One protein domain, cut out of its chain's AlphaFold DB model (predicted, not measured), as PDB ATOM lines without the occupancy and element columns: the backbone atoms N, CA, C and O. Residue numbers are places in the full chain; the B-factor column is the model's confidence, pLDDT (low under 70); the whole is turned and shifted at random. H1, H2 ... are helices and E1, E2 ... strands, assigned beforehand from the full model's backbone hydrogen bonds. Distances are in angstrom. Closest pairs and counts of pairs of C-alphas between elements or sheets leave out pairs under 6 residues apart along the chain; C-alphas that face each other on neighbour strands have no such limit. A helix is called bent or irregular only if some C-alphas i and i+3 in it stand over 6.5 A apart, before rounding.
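Overview. This is residues 18 to 179 of the 227 residues of a protein of Chloroflexia bacterium (UniProt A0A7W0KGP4). A small parallel sheet, E3 E2 E4 in that order, makes the core, with H1 and H2 over one face and H3 and the long H5 passing on its other side, where they only graze it. Residues 173 to 179 of H5 stick out, and E1 lies off the sheet. The printed part has 162 residues, in the order E1 H1 E2 H2 E3 H3 E4 H4 H5. It is mostly helix and compact, with a radius of gyration of the C-alphas of 15.7 A and spans of 42 by 37 by 29 A.

Along the chain. Find C-alpha 21 at (118.695, 82.688, 147.234), where E1 runs to residue 23. H1 holds residues 43 to 56, 19.7 A; E2 70 to 74, 12.5 A; H2 79 to 90, 15.6 A; E3 98 to 102, 12.9 A; H3 116 to 129, 20.0 A; E4 133 to 137, 12.5 A; H4 139 to 142. H5, residues 150 to 179, runs 42.4 A to C-alpha 179 at (127.641, 66.618, 138.732), with a kink of 28 degrees near residue 163; it is irregular, but only just: C-alphas 152 and 155 are 6.6 A apart.

Arrangement. Look at N 72 and O 99, 2.8 A, between E2 and E3, and N 71 and O 133, 2.9 A, between E2 and E4. E2, H2, E3 form a strand-helix-strand unit, two parallel neighbours joined through a helix; E3, H3, E4 form a split one, with E2 between; both crossovers are right-handed. H1 is on the sheet at a height of 9.1 A, on the same face as H2, which touches it with residues 85 to 90 alone, closest C-alphas Ile 48 and Leu 86, 6.7 A. H3 and H5 are close but not clearly touching, closest C-alphas Ile 123 and Leu 163, 7.2 A. H4 grazes the sheet. Each O i to N i+4 pair is within hydrogen-bond range in H1, H2 and H3, and 22 of 26 in H5; H4 is too short for one.

Size, cuts and confidence. The C-alphas of Lys 40 and Leu 179, the two farthest apart, are 46.6 A apart. The printed part has no cut. The links E1 to H1, H1 to E2 and E3 to H3 are long. Check the B-factor column: pLDDT is under 70 at residues 145 to 157, 161 and 163 to 179.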
ATOM      1  N   ARG A  18     113.934  74.469 143.401       81.62
ATOM      2  CA  ARG A  18     113.905  75.461 144.480       81.62
ATOM      3  C   ARG A  18     114.715  76.687 144.047       81.62
ATOM      4  O   ARG A  18     115.788  76.499 143.475       81.62
ATOM      5  N   PRO A  19     114.233  77.909 144.326       83.94
ATOM      6  CA  PRO A  19     114.994  79.111 144.023       83.94
ATOM      7  C   PRO A  19     116.306  79.107 144.810       83.94
ATOM      8  O   PRO A  19     116.330  78.774 145.997       83.94
ATOM      9  N   GLU A  20     117.389  79.481 144.138       89.00
ATOM     10  CA  GLU A  20     118.671  79.742 144.781       89.00
ATOM     11  C   GLU A  20     118.649  81.179 145.301       89.00
ATOM     12  O   GLU A  20     118.440  82.116 144.535       89.00
ATOM     13  N   TRP A  21     118.780  81.366 146.613       92.00
ATOM     14  CA  TRP A  21     118.695  82.688 147.234       92.00
ATOM     15  C   TRP A  21     120.079  83.312 147.358       92.00
ATOM     16  O   TRP A  21     120.989  82.703 147.916       92.00
ATOM     17  N   LEU A  22     120.211  84.550 146.893       93.12
ATOM     18  CA  LEU A  22     121.358  85.401 147.195       93.12
ATOM     19  C   LEU A  22     121.152  86.132 148.526       93.12
ATOM     20  O   LEU A  22     122.052  86.189 149.355       93.12
ATOM     21  N   VAL A  23     119.924  86.606 148.756       95.12
ATOM     22  CA  VAL A  23     119.444  87.070 150.060       95.12
ATOM     23  C   VAL A  23     118.123  86.375 150.341       95.12
ATOM     24  O   VAL A  23     117.173  86.499 149.564       95.12
ATOM     25  N   GLU A  24     118.056  85.628 151.435       93.75
ATOM     26  CA  GLU A  24     116.913  84.784 151.768       93.75
ATOM     27  C   GLU A  24     115.596  85.577 151.770       93.75
ATOM     28  O   GLU A  24     115.476  86.606 152.430       93.75
ATOM     29  N   ASN A  25     114.588  85.090 151.040       90.56
ATOM     30  CA  ASN A  25     113.261  85.705 150.897       90.56
ATOM     31  C   ASN A  25     113.231  87.107 150.250       90.56
ATOM     32  O   ASN A  25     112.150  87.687 150.143       90.56
ATOM     33  N   LEU A  26     114.370  87.645 149.797       90.06
ATOM     34  CA  LEU A  26     114.464  88.993 149.219       90.06
ATOM     35  C   LEU A  26     115.033  89.003 147.798       90.06
ATOM     36  O   LEU A  26     114.502  89.707 146.940       90.06
ATOM     37  N   LEU A  27     116.090  88.230 147.534       90.19
ATOM     38  CA  LEU A  27     116.816  88.264 146.267       90.19
ATOM     39  C   LEU A  27     117.167  86.850 145.801       90.19
ATOM     40  O   LEU A  27     117.958  86.153 146.436       90.19
ATOM     41  N   VAL A  28     116.577  86.431 144.682       89.31
ATOM     42  CA  VAL A  28     116.854  85.140 144.032       89.31
ATOM     43  C   VAL A  28     118.010  85.319 143.044       89.31
ATOM     44  O   VAL A  28     118.039  86.300 142.297       89.31
ATOM     45  N   ALA A  29     118.951  84.381 143.011       85.94
ATOM     46  CA  ALA A  29     120.037  84.363 142.039       85.94
ATOM     47  C   ALA A  29     119.493  84.307 140.598       85.94
ATOM     48  O   ALA A  29     118.469  83.675 140.322       85.94
ATOM     49  N   GLY A  30     120.150  85.013 139.673       77.75
ATOM     50  CA  GLY A  30     119.704  85.128 138.277       77.75
ATOM     51  C   GLY A  30     118.420  85.947 138.074       77.75
ATOM     52  O   GLY A  30     117.866  85.962 136.974       77.75
ATOM     53  N   SER A  31     117.925  86.627 139.114       80.00
ATOM     54  CA  SER A  31     116.816  87.577 139.002       80.00
ATOM     55  C   SER A  31     117.320  89.018 138.887       80.00
ATOM     56  O   SER A  31     118.411  89.352 139.341       80.00
ATOM     57  N   ALA A  32     116.509  89.884 138.281       79.81
ATOM     58  CA  ALA A  32     116.741  91.324 138.263       79.81
ATOM     59  C   ALA A  32     115.708  92.006 139.166       79.81
ATOM     60  O   ALA A  32     114.500  91.831 138.964       79.81
ATOM     61  N   VAL A  33     116.177  92.793 140.134       81.25
ATOM     62  CA  VAL A  33     115.338  93.514 141.100       81.25
ATOM     63  C   VAL A  33     115.598  95.011 140.984       81.25
ATOM     64  O   VAL A  33     116.738  95.452 140.889       81.25
ATOM     65  N   LEU A  34     114.523  95.801 140.994       81.12
ATOM     66  CA  LEU A  34     114.595  97.256 141.067       81.12
ATOM     67  C   LEU A  34     114.328  97.691 142.509       81.12
ATOM     68  O   LEU A  34     113.354  97.237 143.109       81.12
ATOM     69  N   PHE A  35     115.138  98.612 143.029       79.81
ATOM     70  CA  PHE A  35     114.936  99.232 144.341       79.81
ATOM     71  C   PHE A  35     114.329 100.641 144.191       79.81
ATOM     72  O   PHE A  35     115.050 101.649 144.138       79.81
ATOM     73  N   PRO A  36     112.990 100.768 144.082       73.50
ATOM     74  CA  PRO A  36     112.336 102.064 144.055       73.50
ATOM     75  C   PRO A  36     112.378 102.695 145.449       73.50
ATOM     76  O   PRO A  36     112.019 102.098 146.457       73.50
ATOM     77  N   ALA A  37     112.796 103.948 145.497       75.50
ATOM     78  CA  ALA A  37     112.794 104.790 146.682       75.50
ATOM     79  C   ALA A  37     112.848 106.241 146.208       75.50
ATOM     80  O   ALA A  37     113.210 106.519 145.060       75.50
ATOM     81  N   ARG A  38     112.472 107.158 147.095       76.25
ATOM     82  CA  ARG A  38     112.534 108.593 146.818       76.25
ATOM     83  C   ARG A  38     113.990 109.032 146.676       76.25
ATOM     84  O   ARG A  38     114.886 108.419 147.256       76.25
ATOM     85  N   GLU A  39     114.208 110.111 145.940       73.25
ATOM     86  CA  GLU A  39     115.509 110.778 145.906       73.25
ATOM     87  C   GLU A  39     115.988 111.060 147.342       73.25
ATOM     88  O   GLU A  39     115.182 111.418 148.210       73.25
ATOM     89  N   LYS A  40     117.283 110.843 147.608       75.06
ATOM     90  CA  LYS A  40     117.917 111.027 148.929       75.06
ATOM     91  C   LYS A  40     117.347 110.154 150.058       75.06
ATOM     92  O   LYS A  40     117.628 110.402 151.224       75.06
ATOM     93  N   ALA A  41     116.605 109.090 149.737       79.75
ATOM     94  CA  ALA A  41     116.143 108.111 150.726       79.75
ATOM     95  C   ALA A  41     117.238 107.124 151.189       79.75
ATOM     96  O   ALA A  41     116.941 106.230 151.976       79.75
ATOM     97  N   GLY A  42     118.478 107.265 150.701       81.81
ATOM     98  CA  GLY A  42     119.608 106.413 151.087       81.81
ATOM     99  C   GLY A  42     119.781 105.146 150.247       81.81
ATOM    100  O   GLY A  42     120.342 104.176 150.744       81.81
ATOM    101  N   LYS A  43     119.320 105.130 148.986       86.31
ATOM    102  CA  LYS A  43     119.464 103.961 148.096       86.31
ATOM    103  C   LYS A  43     120.912 103.511 147.920       86.31
ATOM    104  O   LYS A  43     121.178 102.344 148.158       86.31
ATOM    105  N   GLY A  44     121.819 104.421 147.562       87.88
ATOM    106  CA  GLY A  44     123.228 104.070 147.357       87.88
ATOM    107  C   GLY A  44     123.897 103.550 148.630       87.88
ATOM    108  O   GLY A  44     124.631 102.570 148.592       87.88
ATOM    109  N   LEU A  45     123.553 104.111 149.798       92.56
ATOM    110  CA  LEU A  45     124.001 103.570 151.090       92.56
ATOM    111  C   LEU A  45     123.496 102.141 151.313       92.56
ATOM    112  O   LEU A  45     124.267 101.277 151.712       92.56
ATOM    113  N   LEU A  46     122.217 101.888 151.027       93.69
ATOM    114  CA  LEU A  46     121.613 100.563 151.145       93.69
ATOM    115  C   LEU A  46     122.199  99.564 150.128       93.69
ATOM    116  O   LEU A  46     122.375  98.393 150.452       93.69
ATOM    117  N   ALA A  47     122.528 100.023 148.920       94.00
ATOM    118  CA  ALA A  47     123.157  99.219 147.877       94.00
ATOM    119  C   ALA A  47     124.594  98.828 148.254       94.00
ATOM    120  O   ALA A  47     124.969  97.668 148.106       94.00
ATOM    121  N   ILE A  48     125.376  99.758 148.809       95.81
ATOM    122  CA  ILE A  48     126.724  99.481 149.327       95.81
ATOM    123  C   ILE A  48     126.670  98.554 150.547       95.81
ATOM    124  O   ILE A  48     127.488  97.645 150.671       95.81
ATOM    125  N   ASP A  49     125.698  98.747 151.436       96.88
ATOM    126  CA  ASP A  49     125.464  97.879 152.591       96.88
ATOM    127  C   ASP A  49     125.133  96.436 152.165       96.88
ATOM    128  O   ASP A  49     125.700  95.482 152.706       96.88
ATOM    129  N   LEU A  50     124.288  96.274 151.142       96.81
ATOM    130  CA  LEU A  50     124.000  94.985 150.513       96.81
ATOM    131  C   LEU A  50     125.251  94.379 149.859       96.81
ATOM    132  O   LEU A  50     125.541  93.207 150.088       96.81
ATOM    133  N   ALA A  51     126.006  95.174 149.092       97.06
ATOM    134  CA  ALA A  51     127.241  94.736 148.444       97.06
ATOM    135  C   ALA A  51     128.252  94.194 149.462       97.06
ATOM    136  O   ALA A  51     128.771  93.094 149.296       97.06
ATOM    137  N   CYS A  52     128.470  94.929 150.556       97.88
ATOM    138  CA  CYS A  52     129.326  94.485 151.653       97.88
ATOM    139  C   CYS A  52     128.797  93.202 152.295       97.88
ATOM    140  O   CYS A  52     129.573  92.291 152.553       97.88
ATOM    141  N   SER A  53     127.490  93.109 152.538       98.06
ATOM    142  CA  SER A  53     126.900  91.934 153.190       98.06
ATOM    143  C   SER A  53     127.062  90.668 152.346       98.06
ATOM    144  O   SER A  53     127.448  89.634 152.878       98.06
ATOM    145  N   ILE A  54     126.864  90.759 151.026       97.50
ATOM    146  CA  ILE A  54     127.112  89.650 150.089       97.50
ATOM    147  C   ILE A  54     128.597  89.306 150.018       97.50
ATOM    148  O   ILE A  54     128.954  88.139 150.147       97.50
ATOM    149  N   ALA A  55     129.472  90.299 149.888       97.44
ATOM    150  CA  ALA A  55     130.906  90.054 149.773       97.44
ATOM    151  C   ALA A  55     131.547  89.495 151.056       97.44
ATOM    152  O   ALA A  55     132.623  88.911 150.996       97.44
ATOM    153  N   LEU A  56     130.902  89.685 152.208       97.00
ATOM    154  CA  LEU A  56     131.376  89.221 153.514       97.00
ATOM    155  C   LEU A  56     130.597  88.007 154.049       97.00
ATOM    156  O   LEU A  56     130.939  87.502 155.117       97.00
ATOM    157  N   GLY A  57     129.526  87.580 153.369       96.50
ATOM    158  CA  GLY A  57     128.612  86.546 153.871       96.50
ATOM    159  C   GLY A  57     127.881  86.942 155.164       96.50
ATOM    160  O   GLY A  57     127.503  86.084 155.963       96.50
ATOM    161  N   GLU A  58     127.707  88.242 155.409       97.50
ATOM    162  CA  GLU A  58     127.059  88.775 156.611       97.50
ATOM    163  C   GLU A  58     125.534  88.876 156.404       97.50
ATOM    164  O   GLU A  58     125.084  89.222 155.309       97.50
ATOM    165  N   PRO A  59     124.701  88.623 157.434       97.81
ATOM    166  CA  PRO A  59     123.257  88.798 157.319       97.81
ATOM    167  C   PRO A  59     122.872  90.226 156.924       97.81
ATOM    168  O   PRO A  59     123.368  91.194 157.503       97.81
ATOM    169  N   TRP A  60     121.915  90.360 156.007       97.38
ATOM    170  CA  TRP A  60     121.444  91.655 155.524       97.38
ATOM    171  C   TRP A  60     119.982  91.882 155.893       97.38
ATOM    172  O   TRP A  60     119.123  91.059 155.582       97.38
ATOM    173  N   LEU A  61     119.689  92.976 156.605       95.31
ATOM    174  CA  LEU A  61     118.349  93.287 157.136       95.31
ATOM    175  C   LEU A  61     117.689  92.125 157.916       95.31
ATOM    176  O   LEU A  61     116.468  92.016 157.963       95.31
ATOM    177  N   GLY A  62     118.495  91.261 158.544       96.31
ATOM    178  CA  GLY A  62     118.022  90.089 159.290       96.31
ATOM    179  C   GLY A  62     117.818  88.819 158.455       96.31
ATOM    180  O   GLY A  62     117.361  87.819 159.001       96.31
ATOM    181  N   HIS A  63     118.175  88.836 157.170       97.19
ATOM    182  CA  HIS A  63     118.081  87.695 156.261       97.19
ATOM    183  C   HIS A  63     119.448  87.043 156.046       97.19
ATOM    184  O   HIS A  63     120.469  87.735 156.004       97.19
ATOM    185  N   ALA A  64     119.473  85.716 155.893       97.31
ATOM    186  CA  ALA A  64     120.689  85.005 155.522       97.31
ATOM    187  C   ALA A  64     121.132  85.393 154.103       97.31
ATOM    188  O   ALA A  64     120.303  85.629 153.219       97.31
ATOM    189  N   VAL A  65     122.446  85.447 153.897       97.25
ATOM    190  CA  VAL A  65     123.069  85.869 152.642       97.25
ATOM    191  C   VAL A  65     123.990  84.766 152.141       97.25
ATOM    192  O   VAL A  65     124.709  84.146 152.924       97.25
ATOM    193  N   THR A  66     123.954  84.518 150.835       95.81
ATOM    194  CA  THR A  66     124.940  83.675 150.155       95.81
ATOM    195  C   THR A  66     126.143  84.542 149.797       95.81
ATOM    196  O   THR A  66     125.989  85.556 149.119       95.81
ATOM    197  N   GLU A  67     127.327  84.157 150.272       96.50
ATOM    198  CA  GLU A  67     128.573  84.885 150.012       96.50
ATOM    199  C   GLU A  67     128.953  84.847 148.523       96.50
ATOM    200  O   GLU A  67     128.827  83.805 147.873       96.50
ATOM    201  N   GLY A  68     129.445  85.966 147.984       95.56
ATOM    202  CA  GLY A  68     129.931  86.030 146.605       95.56
ATOM    203  C   GLY A  68     130.510  87.386 146.209       95.56
ATOM    204  O   GLY A  68     130.402  88.367 146.943       95.56
ATOM    205  N   SER A  69     131.135  87.450 145.033       96.62
ATOM    206  CA  SER A  69     131.677  88.697 144.486       96.62
ATOM    207  C   SER A  69     130.569  89.646 144.022       96.62
ATOM    208  O   SER A  69     129.486  89.225 143.603       96.62
ATOM    209  N   VAL A  70     130.841  90.949 144.086       96.81
ATOM    210  CA  VAL A  70     129.894  92.002 143.710       96.81
ATOM    211  C   VAL A  70     130.550  92.972 142.738       96.81
ATOM    212  O   VAL A  70     131.638  93.471 143.007       96.81
ATOM    213  N   VAL A  71     129.868  93.285 141.638       96.56
ATOM    214  CA  VAL A  71     130.227  94.394 140.744       96.56
ATOM    215  C   VAL A  71     129.270  95.556 141.001       96.56
ATOM    216  O   VAL A  71     128.052  95.383 140.966       96.56
ATOM    217  N   TYR A  72     129.814  96.743 141.256       95.94
ATOM    218  CA  TYR A  72     129.069  97.976 141.492       95.94
ATOM    219  C   TYR A  72     129.366  98.981 140.382       95.94
ATOM    220  O   TYR A  72     130.464  99.534 140.327       95.94
ATOM    221  N   LEU A  73     128.389  99.240 139.513       94.88
ATOM    222  CA  LEU A  73     128.476 100.306 138.519       94.88
ATOM    223  C   LEU A  73     128.060 101.618 139.182       94.88
ATOM    224  O   LEU A  73     126.906 101.773 139.593       94.88
ATOM    225  N   ALA A  74     129.000 102.554 139.278       94.19
ATOM    226  CA  ALA A  74     128.781 103.859 139.878       94.19
ATOM    227  C   ALA A  74     128.563 104.924 138.808       94.19
ATOM    228  O   ALA A  74     129.514 105.375 138.175       94.19
ATOM    229  N   LEU A  75     127.307 105.310 138.590       92.31
ATOM    230  CA  LEU A  75     126.939 106.183 137.472       92.31
ATOM    231  C   LEU A  75     126.829 107.661 137.857       92.31
ATOM    232  O   LEU A  75     126.844 108.519 136.984       92.31
ATOM    233  N   GLU A  76     126.711 107.961 139.149       89.44
ATOM    234  CA  GLU A  76     126.574 109.334 139.654       89.44
ATOM    235  C   GLU A  76     127.668 109.691 140.670       89.44
ATOM    236  O   GLU A  76     128.153 110.820 140.713       89.44
ATOM    237  N   GLU A  77     128.053 108.739 141.524       88.62
ATOM    238  CA  GLU A  77     128.944 109.018 142.646       88.62
ATOM    239  C   GLU A  77     130.421 108.892 142.283       88.62
ATOM    240  O   GLU A  77     130.852 107.931 141.651       88.62
ATOM    241  N   SER A  78     131.220 109.833 142.791       91.50
ATOM    242  CA  SER A  78     132.673 109.781 142.652       91.50
ATOM    243  C   SER A  78     133.281 108.595 143.408       91.50
ATOM    244  O   SER A  78     132.804 108.198 144.477       91.50
ATOM    245  N   MET A  79     134.435 108.116 142.935       93.56
ATOM    246  CA  MET A  79     135.216 107.073 143.615       93.56
ATOM    247  C   MET A  79     135.533 107.405 145.080       93.56
ATOM    248  O   MET A  79     135.533 106.511 145.925       93.56
ATOM    249  N   GLY A  80     135.767 108.681 145.408       94.38
ATOM    250  CA  GLY A  80     136.017 109.111 146.786       94.38
ATOM    251  C   GLY A  80     134.804 108.911 147.698       94.38
ATOM    252  O   GLY A  80     134.946 108.405 148.809       94.38
ATOM    253  N   THR A  81     133.605 109.242 147.211       93.81
ATOM    254  CA  THR A  81     132.344 109.053 147.948       93.81
ATOM    255  C   THR A  81     132.027 107.574 148.152       93.81
ATOM    256  O   THR A  81     131.626 107.167 149.244       93.81
ATOM    257  N   ILE A  82     132.247 106.753 147.124       95.00
ATOM    258  CA  ILE A  82     132.056 105.302 147.212       95.00
ATOM    259  C   ILE A  82     133.029 104.708 148.229       95.00
ATOM    260  O   ILE A  82     132.625 103.928 149.090       95.00
ATOM    261  N   TRP A  83     134.300 105.119 148.180       95.81
ATOM    262  CA  TRP A  83     135.316 104.676 149.129       95.81
ATOM    263  C   TRP A  83     134.978 105.049 150.577       95.81
ATOM    264  O   TRP A  83     135.104 104.210 151.468       95.81
ATOM    265  N   GLU A  84     134.510 106.271 150.834       95.75
ATOM    266  CA  GLU A  84     134.084 106.700 152.173       95.75
ATOM    267  C   GLU A  84     133.005 105.764 152.745       95.75
ATOM    268  O   GLU A  84     133.091 105.311 153.888       95.75
ATOM    269  N   ARG A  85     132.022 105.393 151.922       95.44
ATOM    270  CA  ARG A  85     130.920 104.509 152.324       95.44
ATOM    271  C   ARG A  85     131.356 103.058 152.490       95.44
ATOM    272  O   ARG A  85     130.964 102.414 153.464       95.44
ATOM    273  N   LEU A  86     132.178 102.550 151.572       96.62
ATOM    274  CA  LEU A  86     132.747 101.206 151.667       96.62
ATOM    275  C   LEU A  86     133.621 101.081 152.911       96.62
ATOM    276  O   LEU A  86     133.394 100.202 153.732       96.62
ATOM    277  N   SER A  87     134.581 101.984 153.102       96.31
ATOM    278  CA  SER A  87     135.509 101.937 154.237       96.31
ATOM    279  C   SER A  87     134.787 101.958 155.588       96.31
ATOM    280  O   SER A  87     135.169 101.208 156.492       96.31
ATOM    281  N   ALA A  88     133.687 102.715 155.699       95.62
ATOM    282  CA  ALA A  88     132.825 102.708 156.877       95.62
ATOM    283  C   ALA A  88     132.211 101.323 157.169       95.62
ATOM    284  O   ALA A  88     132.096 100.944 158.334       95.62
ATOM    285  N   ARG A  89     131.852 100.545 156.137       96.44
ATOM    286  CA  ARG A  89     131.300  99.184 156.292       96.44
ATOM    287  C   ARG A  89     132.342  98.085 156.405       96.44
ATOM    288  O   ARG A  89     132.106  97.080 157.077       96.44
ATOM    289  N   LEU A  90     133.479  98.260 155.751       95.88
ATOM    290  CA  LEU A  90     134.527  97.253 155.687       95.88
ATOM    291  C   LEU A  90     135.388  97.225 156.952       95.88
ATOM    292  O   LEU A  90     136.019  96.204 157.220       95.88
ATOM    293  N   ALA A  91     135.386  98.299 157.753       92.94
ATOM    294  CA  ALA A  91     136.119  98.392 159.020       92.94
ATOM    295  C   ALA A  91     137.616  98.036 158.877       92.94
ATOM    296  O   ALA A  91     138.198  97.357 159.721       92.94
ATOM    297  N   GLY A  92     138.234  98.474 157.774       92.75
ATOM    298  CA  GLY A  92     139.644  98.218 157.457       92.75
ATOM    299  C   GLY A  92     139.922  96.926 156.680       92.75
ATOM    300  O   GLY A  92     141.070  96.692 156.311       92.75
ATOM    301  N   ARG A  93     138.905  96.104 156.383       93.94
ATOM    302  CA  ARG A  93     139.035  94.971 155.452       93.94
ATOM    303  C   ARG A  93     139.210  95.499 154.025       93.94
ATOM    304  O   ARG A  93     138.356  96.230 153.539       93.94
ATOM    305  N   LEU A  94     140.318  95.151 153.374       92.38
ATOM    306  CA  LEU A  94     140.608  95.565 151.991       92.38
ATOM    307  C   LEU A  94     140.508  94.412 150.991       92.38
ATOM    308  O   LEU A  94     140.240  94.647 149.820       92.38
ATOM    309  N   ASP A  95     140.708  93.181 151.456       94.00
ATOM    310  CA  ASP A  95     140.603  91.969 150.646       94.00
ATOM    311  C   ASP A  95     139.158  91.457 150.672       94.00
ATOM    312  O   ASP A  95     138.810  90.534 151.407       94.00
ATOM    313  N   VAL A  96     138.280  92.176 149.970       96.19
ATOM    314  CA  VAL A  96     136.843  91.895 149.894       96.19
ATOM    315  C   VAL A  96     136.443  91.941 148.420       96.19
ATOM    316  O   VAL A  96     136.821  92.902 147.747       96.19
ATOM    317  N   PRO A  97     135.704  90.946 147.893       96.88
ATOM    318  CA  PRO A  97     135.473  90.791 146.455       96.88
ATOM    319  C   PRO A  97     134.402  91.759 145.918       96.88
ATOM    320  O   PRO A  97     133.379  91.347 145.374       96.88
ATOM    321  N   ILE A  98     134.629  93.062 146.090       97.75
ATOM    322  CA  ILE A  98     133.795  94.151 145.578       97.75
ATOM    323  C   ILE A  98     134.586  94.896 144.505       97.75
ATOM    324  O   ILE A  98     135.646  95.459 144.772       97.75
ATOM    325  N   TYR A  99     134.028  94.942 143.302       97.12
ATOM    326  CA  TYR A  99     134.618  95.564 142.125       97.12
ATOM    327  C   TYR A  99     133.784  96.788 141.754       97.12
ATOM    328  O   TYR A  99     132.619  96.662 141.382       97.12
ATOM    329  N   VAL A 100     134.359  97.982 141.883       96.31
ATOM    330  CA  VAL A 100     133.680  99.239 141.541       96.31
ATOM    331  C   VAL A 100     134.089  99.657 140.135       96.31
ATOM    332  O   VAL A 100     135.276  99.823 139.864       96.31
ATOM    333  N   VAL A 101     133.103  99.857 139.264       95.00
ATOM    334  CA  VAL A 101     133.300 100.356 137.902       95.00
ATOM    335  C   VAL A 101     132.786 101.796 137.848       95.00
ATOM    336  O   VAL A 101     131.579 102.009 138.020       95.00
ATOM    337  N   PRO A 102     133.657 102.799 137.648       93.81
ATOM    338  CA  PRO A 102     133.213 104.173 137.479       93.81
ATOM    339  C   PRO A 102     132.526 104.323 136.118       93.81
ATOM    340  O   PRO A 102     133.053 103.925 135.083       93.81
ATOM    341  N   CYS A 103     131.319 104.869 136.122       91.44
ATOM    342  CA  CYS A 103     130.461 105.008 134.946       91.44
ATOM    343  C   CYS A 103     129.889 106.430 134.803       91.44
ATOM    344  O   CYS A 103     129.035 106.667 133.947       91.44
ATOM    345  N   ASP A 104     130.356 107.358 135.637       88.50
ATOM    346  CA  ASP A 104     129.965 108.770 135.706       88.50
ATOM    347  C   ASP A 104     130.712 109.658 134.687       88.50
ATOM    348  O   ASP A 104     130.450 110.855 134.584       88.50
ATOM    349  N   GLY A 105     131.652 109.088 133.926       87.00
ATOM    350  CA  GLY A 105     132.522 109.799 132.986       87.00
ATOM    351  C   GLY A 105     133.849 110.282 133.577       87.00
ATOM    352  O   GLY A 105     134.702 110.744 132.817       87.00
ATOM    353  N   SER A 106     134.088 110.134 134.886       83.69
ATOM    354  CA  SER A 106     135.320 110.615 135.540       83.69
ATOM    355  C   SER A 106     136.601 109.948 135.022       83.69
ATOM    356  O   SER A 106     137.685 110.517 135.141       83.69
ATOM    357  N   PHE A 107     136.484 108.763 134.421       84.19
ATOM    358  CA  PHE A 107     137.592 107.991 133.844       84.19
ATOM    359  C   PHE A 107     137.420 107.771 132.336       84.19
ATOM    360  O   PHE A 107     137.814 106.733 131.819       84.19
ATOM    361  N   GLU A 108     136.758 108.706 131.644       84.81
ATOM    362  CA  GLU A 108     136.339 108.557 130.233       84.81
ATOM    363  C   GLU A 108     135.365 107.383 130.003       84.81
ATOM    364  O   GLU A 108     135.019 107.043 128.873       84.81
ATOM    365  N   GLN A 109     134.871 106.792 131.092       79.75
ATOM    366  CA  GLN A 109     133.929 105.686 131.115       79.75
ATOM    367  C   GLN A 109     132.558 106.226 131.508       79.75
ATOM    368  O   GLN A 109     132.304 106.529 132.673       79.75
ATOM    369  N   GLN A 110     131.682 106.371 130.517       87.56
ATOM    370  CA  GLN A 110     130.271 106.663 130.731       87.56
ATOM    371  C   GLN A 110     129.451 105.454 130.294       87.56
ATOM    372  O   GLN A 110     129.665 104.933 129.198       87.56
ATOM    373  N   PHE A 111     128.515 105.020 131.136       88.50
ATOM    374  CA  PHE A 111     127.662 103.874 130.834       88.50
ATOM    375  C   PHE A 111     126.278 104.314 130.363       88.50
ATOM    376  O   PHE A 111     125.564 105.012 131.078       88.50
ATOM    377  N   GLN A 112     125.874 103.849 129.182       87.69
ATOM    378  CA  GLN A 112     124.505 103.976 128.687       87.69
ATOM    379  C   GLN A 112     123.995 102.621 128.195       87.69
ATOM    380  O   GLN A 112     124.637 101.962 127.379       87.69
ATOM    381  N   LEU A 113     122.802 102.226 128.642       83.31
ATOM    382  CA  LEU A 113     122.146 100.972 128.268       83.31
ATOM    383  C   LEU A 113     121.855 100.887 126.767       83.31
ATOM    384  O   LEU A 113     121.788  99.793 126.208       83.31
ATOM    385  N   GLU A 114     121.653 102.028 126.110       83.25
ATOM    386  CA  GLU A 114     121.440 102.107 124.666       83.25
ATOM    387  C   GLU A 114     122.732 101.928 123.850       83.25
ATOM    388  O   GLU A 114     122.667 101.673 122.644       83.25
ATOM    389  N   ASN A 115     123.904 102.045 124.481       84.88
ATOM    390  CA  ASN A 115     125.189 101.911 123.813       84.88
ATOM    391  C   ASN A 115     125.682 100.459 123.871       84.88
ATOM    392  O   ASN A 115     126.103  99.958 124.911       84.88
ATOM    393  N   VAL A 116     125.683  99.795 122.714       83.69
ATOM    394  CA  VAL A 116     126.114  98.395 122.580       83.69
ATOM    395  C   VAL A 116     127.558  98.184 123.037       83.69
ATOM    396  O   VAL A 116     127.834  97.154 123.638       83.69
ATOM    397  N   ALA A 117     128.460  99.145 122.803       86.94
ATOM    398  CA  ALA A 117     129.844  99.028 123.262       86.94
ATOM    399  C   ALA A 117     129.910  98.993 124.795       86.94
ATOM    400  O   ALA A 117     130.517  98.090 125.350       86.94
ATOM    401  N   ASN A 118     129.174  99.881 125.473       89.38
ATOM    402  CA  ASN A 118     129.110  99.879 126.935       89.38
ATOM    403  C   ASN A 118     128.535  98.570 127.489       89.38
ATOM    404  O   ASN A 118     129.016  98.068 128.500       89.38
ATOM    405  N   ILE A 119     127.512  98.006 126.841       86.12
ATOM    406  CA  ILE A 119     126.973  96.699 127.235       86.12
ATOM    407  C   ILE A 119     128.031  95.603 127.082       86.12
ATOM    408  O   ILE A 119     128.175  94.794 127.995       86.12
ATOM    409  N   SER A 120     128.768  95.578 125.970       86.31
ATOM    410  CA  SER A 120     129.854  94.617 125.756       86.31
ATOM    411  C   SER A 120     130.952  94.748 126.810       86.31
ATOM    412  O   SER A 120     131.314  93.741 127.408       86.31
ATOM    413  N   ASP A 121     131.405  95.967 127.113       90.38
ATOM    414  CA  ASP A 121     132.442  96.214 128.125       90.38
ATOM    415  C   ASP A 121     132.003  95.699 129.510       90.38
ATOM    416  O   ASP A 121     132.765  95.056 130.228       90.38
ATOM    417  N   ILE A 122     130.737  95.928 129.885       89.69
ATOM    418  CA  ILE A 122     130.194  95.409 131.147       89.69
ATOM    419  C   ILE A 122     130.041  93.887 131.116       89.69
ATOM    420  O   ILE A 122     130.271  93.251 132.142       89.69
ATOM    421  N   ILE A 123     129.679  93.284 129.978       87.75
ATOM    422  CA  ILE A 123     129.654  91.821 129.838       87.75
ATOM    423  C   ILE A 123     131.052  91.247 130.072       87.75
ATOM    424  O   ILE A 123     131.159  90.291 130.829       87.75
ATOM    425  N   GLU A 124     132.104  91.842 129.510       90.19
ATOM    426  CA  GLU A 124     133.486  91.390 129.721       90.19
ATOM    427  C   GLU A 124     133.873  91.433 131.207       90.19
ATOM    428  O   GLU A 124     134.346  90.433 131.746       90.19
ATOM    429  N   VAL A 125     133.569  92.534 131.910       91.25
ATOM    430  CA  VAL A 125     133.785  92.642 133.369       91.25
ATOM    431  C   VAL A 125     133.020  91.555 134.128       91.25
ATOM    432  O   VAL A 125     133.526  90.944 135.067       91.25
ATOM    433  N   VAL A 126     131.772  91.315 133.739       89.38
ATOM    434  CA  VAL A 126     130.870  90.369 134.396       89.38
ATOM    435  C   VAL A 126     131.267  88.909 134.104       89.38
ATOM    436  O   VAL A 126     131.107  88.050 134.974       89.38
ATOM    437  N   GLU A 127     131.839  88.617 132.936       88.31
ATOM    438  CA  GLU A 127     132.444  87.324 132.588       88.31
ATOM    439  C   GLU A 127     133.783  87.088 133.300       88.31
ATOM    440  O   GLU A 127     134.061  85.959 133.699       88.31
ATOM    441  N   GLU A 128     134.591  88.133 133.497       90.94
ATOM    442  CA  GLU A 128     135.864  88.053 134.223       90.94
ATOM    443  C   GLU A 128     135.654  87.831 135.728       90.94
ATOM    444  O   GLU A 128     136.276  86.953 136.327       90.94
ATOM    445  N   VAL A 129     134.773  88.626 136.342       92.56
ATOM    446  CA  VAL A 129     134.549  88.629 137.797       92.56
ATOM    447  C   VAL A 129     133.605  87.513 138.246       92.56
ATOM    448  O   VAL A 129     133.679  87.063 139.391       92.56
ATOM    449  N   GLU A 130     132.692  87.091 137.366       90.75
ATOM    450  CA  GLU A 130     131.596  86.162 137.669       90.75
ATOM    451  C   GLU A 130     130.824  86.542 138.950       90.75
ATOM    452  O   GLU A 130     130.733  85.738 139.881       90.75
ATOM    453  N   PRO A 131     130.282  87.775 139.039       93.19
ATOM    454  CA  PRO A 131     129.690  88.270 140.269       93.19
ATOM    455  C   PRO A 131     128.410  87.531 140.647       93.19
ATOM    456  O   PRO A 131     127.553  87.258 139.804       93.19
ATOM    457  N   ALA A 132     128.230  87.323 141.950       92.31
ATOM    458  CA  ALA A 132     126.948  86.931 142.522       92.31
ATOM    459  C   ALA A 132     125.922  88.075 142.432       92.31
ATOM    460  O   ALA A 132     124.723  87.819 142.315       92.31
ATOM    461  N   LEU A 133     126.378  89.337 142.450       94.31
ATOM    462  CA  LEU A 133     125.530  90.520 142.292       94.31
ATOM    463  C   LEU A 133     126.151  91.576 141.370       94.31
ATOM    464  O   LEU A 133     127.273  92.022 141.595       94.31
ATOM    465  N   LEU A 134     125.366  92.055 140.404       93.62
ATOM    466  CA  LEU A 134     125.634  93.281 139.652       93.62
ATOM    467  C   LEU A 134     124.691  94.390 140.135       93.62
ATOM    468  O   LEU A 134     123.469  94.250 140.051       93.62
ATOM    469  N   ILE A 135     125.251  95.497 140.618       93.25
ATOM    470  CA  ILE A 135     124.514  96.689 141.045       93.25
ATOM    471  C   ILE A 135     124.701  97.788 140.002       93.25
ATOM    472  O   ILE A 135     125.823  98.088 139.613       93.25
ATOM    473  N   VAL A 136     123.598  98.414 139.588       91.56
ATOM    474  CA  VAL A 136     123.597  99.612 138.736       91.56
ATOM    475  C   VAL A 136     122.997 100.756 139.543       91.56
ATOM    476  O   VAL A 136     121.783 100.756 139.773       91.56
ATOM    477  N   ASP A 137     123.826 101.700 139.999       89.75
ATOM    478  CA  ASP A 137     123.366 102.796 140.855       89.75
ATOM    479  C   ASP A 137     123.786 104.194 140.355       89.75
ATOM    480  O   ASP A 137     124.984 104.480 140.258       89.75
ATOM    481  N   PRO A 138     122.816 105.091 140.094       87.88
ATOM    482  CA  PRO A 138     121.384 104.822 139.924       87.88
ATOM    483  C   PRO A 138     121.069 104.336 138.500       87.88
ATOM    484  O   PRO A 138     121.653 104.791 137.521       87.88
ATOM    485  N   LEU A 139     120.042 103.490 138.350       83.88
ATOM    486  CA  LEU A 139     119.550 103.086 137.021       83.88
ATOM    487  C   LEU A 139     119.150 104.286 136.136       83.88
ATOM    488  O   LEU A 139     119.226 104.197 134.913       83.88
ATOM    489  N   ARG A 140     118.741 105.400 136.751       82.56
ATOM    490  CA  ARG A 140     118.327 106.625 136.061       82.56
ATOM    491  C   ARG A 140     119.419 107.201 135.160       82.56
ATOM    492  O   ARG A 140     119.102 107.652 134.068       82.56
ATOM    493  N   GLU A 141     120.673 107.156 135.599       85.75
ATOM    494  CA  GLU A 141     121.808 107.665 134.822       85.75
ATOM    495  C   GLU A 141     122.254 106.672 133.736       85.75
ATOM    496  O   GLU A 141     122.969 107.034 132.809       85.75
ATOM    497  N   ALA A 142     121.776 105.424 133.792       83.69
ATOM    498  CA  ALA A 142     122.108 104.396 132.811       83.69
ATOM    499  C   ALA A 142     121.327 104.544 131.499       83.69
ATOM    500  O   ALA A 142     121.540 103.754 130.582       83.69
ATOM    501  N   HIS A 143     120.363 105.463 131.414       79.88
ATOM    502  CA  HIS A 143     119.522 105.607 130.232       79.88
ATOM    503  C   HIS A 143     118.957 107.013 130.053       79.88
ATOM    504  O   HIS A 143     118.705 107.747 131.003       79.88
ATOM    505  N   THR A 144     118.612 107.361 128.816       72.25
ATOM    506  CA  THR A 144     118.122 108.713 128.483       72.25
ATOM    507  C   THR A 144     116.599 108.867 128.485       72.25
ATOM    508  O   THR A 144     116.092 109.984 128.377       72.25
ATOM    509  N   GLY A 145     115.828 107.779 128.593       62.41
ATOM    510  CA  GLY A 145     114.362 107.873 128.536       62.41
ATOM    511  C   GLY A 145     113.696 108.164 129.873       62.41
ATOM    512  O   GLY A 145     114.317 108.135 130.936       62.41
ATOM    513  N   ARG A 146     112.393 108.444 129.805       58.28
ATOM    514  CA  ARG A 146     111.621 108.848 130.980       58.28
ATOM    515  C   ARG A 146     111.144 107.624 131.764       58.28
ATOM    516  O   ARG A 146     110.563 106.708 131.190       58.28
ATOM    517  N   GLU A 147     111.365 107.619 133.076       57.12
ATOM    518  CA  GLU A 147     110.976 106.510 133.969       57.12
ATOM    519  C   GLU A 147     109.452 106.324 134.086       57.12
ATOM    520  O   GLU A 147     108.989 105.255 134.478       57.12
ATOM    521  N   ASP A 148     108.669 107.353 133.746       54.69
ATOM    522  CA  ASP A 148     107.201 107.354 133.758       54.69
ATOM    523  C   ASP A 148     106.577 106.845 132.444       54.69
ATOM    524  O   ASP A 148     105.356 106.693 132.362       54.69
ATOM    525  N   SER A 149     107.401 106.525 131.439       53.22
ATOM    526  CA  SER A 149     106.973 105.931 130.173       53.22
ATOM    527  C   SER A 149     107.196 104.417 130.181       53.22
ATOM    528  O   SER A 149     108.326 103.923 130.130       53.22
ATOM    529  N   SER A 150     106.102 103.651 130.204       54.50
ATOM    530  CA  SER A 150     106.145 102.185 130.110       54.50
ATOM    531  C   SER A 150     106.781 101.685 128.809       54.50
ATOM    532  O   SER A 150     107.399 100.616 128.803       54.50
ATOM    533  N   ASP A 151     106.660 102.463 127.731       55.62
ATOM    534  CA  ASP A 151     107.158 102.107 126.400       55.62
ATOM    535  C   ASP A 151     108.691 102.195 126.324       55.62
ATOM    536  O   ASP A 151     109.327 101.361 125.674       55.62
ATOM    537  N   ASP A 152     109.295 103.119 127.079       59.81
ATOM    538  CA  ASP A 152     110.748 103.323 127.103       59.81
ATOM    539  C   ASP A 152     111.461 102.336 128.043       59.81
ATOM    540  O   ASP A 152     112.608 101.948 127.809       59.81
ATOM    541  N   MET A 153     110.792 101.893 129.114       61.44
ATOM    542  CA  MET A 153     111.403 101.025 130.128       61.44
ATOM    543  C   MET A 153     111.426  99.545 129.738       61.44
ATOM    544  O   MET A 153     112.338  98.818 130.135       61.44
ATOM    545  N   ALA A 154     110.463  99.063 128.947       65.56
ATOM    546  CA  ALA A 154     110.375  97.639 128.614       65.56
ATOM    547  C   ALA A 154     111.602  97.091 127.842       65.56
ATOM    548  O   ALA A 154     112.072  96.005 128.196       65.56
ATOM    549  N   PRO A 155     112.165  97.784 126.828       67.50
ATOM    550  CA  PRO A 155     113.424  97.380 126.191       67.50
ATOM    551  C   PRO A 155     114.621  97.382 127.147       67.50
ATOM    552  O   PRO A 155     115.431  96.459 127.112       67.50
ATOM    553  N   ARG A 156     114.695  98.356 128.056       68.88
ATOM    554  CA  ARG A 156     115.805  98.508 129.008       68.88
ATOM    555  C   ARG A 156     115.807  97.428 130.077       68.88
ATOM    556  O   ARG A 156     116.833  96.818 130.350       68.88
ATOM    557  N   LEU A 157     114.629  97.102 130.607       68.19
ATOM    558  CA  LEU A 157     114.469  95.981 131.530       68.19
ATOM    559  C   LEU A 157     114.823  94.642 130.870       68.19
ATOM    560  O   LEU A 157     115.274  93.735 131.562       68.19
ATOM    561  N   ARG A 158     114.649  94.495 129.547       71.69
ATOM    562  CA  ARG A 158     115.129  93.307 128.823       71.69
ATOM    563  C   ARG A 158     116.653  93.252 128.767       71.69
ATOM    564  O   ARG A 158     117.183  92.183 129.034       71.69
ATOM    565  N   ALA A 159     117.332  94.365 128.492       71.00
ATOM    566  CA  ALA A 159     118.796  94.422 128.507       71.00
ATOM    567  C   ALA A 159     119.361  94.090 129.902       71.00
ATOM    568  O   ALA A 159     120.219  93.223 130.037       71.00
ATOM    569  N   ILE A 160     118.786  94.666 130.965       71.25
ATOM    570  CA  ILE A 160     119.176  94.367 132.356       71.25
ATOM    571  C   ILE A 160     118.920  92.894 132.703       71.25
ATOM    572  O   ILE A 160     119.747  92.241 133.332       71.25
ATOM    573  N   ARG A 161     117.784  92.332 132.269       69.81
ATOM    574  CA  ARG A 161     117.493  90.902 132.450       69.81
ATOM    575  C   ARG A 161     118.409  90.002 131.631       69.81
ATOM    576  O   ARG A 161     118.634  88.878 132.054       69.81
ATOM    577  N   GLN A 162     118.909  90.449 130.482       70.19
ATOM    578  CA  GLN A 162     119.922  89.707 129.734       70.19
ATOM    579  C   GLN A 162     121.232  89.675 130.518       70.19
ATOM    580  O   GLN A 162     121.747  88.585 130.729       70.19
ATOM    581  N   LEU A 163     121.686  90.815 131.049       69.38
ATOM    582  CA  LEU A 163     122.860  90.869 131.931       69.38
ATOM    583  C   LEU A 163     122.700  89.943 133.151       69.38
ATOM    584  O   LEU A 163     123.589  89.152 133.440       69.38
ATOM    585  N   ALA A 164     121.535  89.952 133.810       66.50
ATOM    586  CA  ALA A 164     121.258  89.061 134.946       66.50
ATOM    587  C   ALA A 164     121.085  87.576 134.549       66.50
ATOM    588  O   ALA A 164     121.428  86.668 135.307       66.50
ATOM    589  N   GLY A 165     120.522  87.311 133.367       58.38
ATOM    590  CA  GLY A 165     120.189  85.971 132.880       58.38
ATOM    591  C   GLY A 165     121.369  85.207 132.279       58.38
ATOM    592  O   GLY A 165     121.349  83.973 132.297       58.38
ATOM    593  N   ILE A 166     122.398  85.908 131.786       54.06
ATOM    594  CA  ILE A 166     123.652  85.300 131.313       54.06
ATOM    595  C   ILE A 166     124.284  84.476 132.447       54.06
ATOM    596  O   ILE A 166     124.620  83.309 132.238       54.06
ATOM    597  N   HIS A 167     124.306  85.002 133.674       49.97
ATOM    598  CA  HIS A 167     124.904  84.312 134.826       49.97
ATOM    599  C   HIS A 167     124.038  83.171 135.350       49.97
ATOM    600  O   HIS A 167     124.556  82.085 135.601       49.97
ATOM    601  N   GLY A 168     122.711  83.340 135.386       48.19
ATOM    602  CA  GLY A 168     121.794  82.262 135.775       48.19
ATOM    603  C   GLY A 168     121.879  81.025 134.864       48.19
ATOM    604  O   GLY A 168     121.782  79.892 135.337       48.19
ATOM    605  N   HIS A 169     122.110  81.215 133.557       41.78
ATOM    606  CA  HIS A 169     122.295  80.103 132.621       41.78
ATOM    607  C   HIS A 169     123.700  79.483 132.721       41.78
ATOM    608  O   HIS A 169     123.830  78.257 132.683       41.78
ATOM    609  N   GLN A 170     124.754  80.292 132.877       34.75
ATOM    610  CA  GLN A 170     126.134  79.798 132.991       34.75
ATOM    611  C   GLN A 170     126.382  79.045 134.307       34.75
ATOM    612  O   GLN A 170     127.031  77.996 134.293       34.75
ATOM    613  N   GLU A 171     125.811  79.496 135.427       40.88
ATOM    614  CA  GLU A 171     125.892  78.798 136.715       40.88
ATOM    615  C   GLU A 171     125.123  77.465 136.685       40.88
ATOM    616  O   GLU A 171     125.661  76.429 137.088       40.88
ATOM    617  N   PHE A 172     123.931  77.435 136.073       33.38
ATOM    618  CA  PHE A 172     123.181  76.198 135.823       33.38
ATOM    619  C   PHE A 172     123.967  75.199 134.949       33.38
ATOM    620  O   PHE A 172     124.040  74.004 135.259       33.38
ATOM    621  N   VAL A 173     124.616  75.675 133.878       32.69
ATOM    622  CA  VAL A 173     125.450  74.848 132.986       32.69
ATOM    623  C   VAL A 173     126.714  74.343 133.699       32.69
ATOM    624  O   VAL A 173     127.021  73.147 133.625       32.69
ATOM    625  N   ARG A 174     127.421  75.193 134.457       36.06
ATOM    626  CA  ARG A 174     128.621  74.808 135.226       36.06
ATOM    627  C   ARG A 174     128.307  73.821 136.350       36.06
ATOM    628  O   ARG A 174     129.058  72.860 136.541       36.06
ATOM    629  N   ARG A 175     127.194  73.992 137.073       39.88
ATOM    630  CA  ARG A 175     126.776  73.075 138.151       39.88
ATOM    631  C   ARG A 175     126.424  71.687 137.604       39.88
ATOM    632  O   ARG A 175     126.792  70.680 138.209       39.88
ATOM    633  N   ARG A 176     125.831  71.610 136.403       32.00
ATOM    634  CA  ARG A 176     125.588  70.340 135.692       32.00
ATOM    635  C   ARG A 176     126.883  69.648 135.250       32.00
ATOM    636  O   ARG A 176     126.968  68.424 135.342       32.00
ATOM    637  N   ALA A 177     127.905  70.401 134.836       38.00
ATOM    638  CA  ALA A 177     129.212  69.841 134.475       38.00
ATOM    639  C   ALA A 177     129.953  69.232 135.685       38.00
ATOM    640  O   ALA A 177     130.604  68.196 135.552       38.00
ATOM    641  N   ARG A 178     129.800  69.809 136.887       40.56
ATOM    642  CA  ARG A 178     130.393  69.272 138.131       40.56
ATOM    643  C   ARG A 178     129.698  68.006 138.653       40.56
ATOM    644  O   ARG A 178     130.332  67.211 139.342       40.56
ATOM    645  N   LEU A 179     128.424  67.793 138.313       38.91
ATOM    646  CA  LEU A 179     127.641  66.618 138.732       38.91
ATOM    647  C   LEU A 179     127.801  65.394 137.811       38.91
ATOM    648  O   LEU A 179     127.391  64.297 138.185       38.91
TER     649      LEU A 179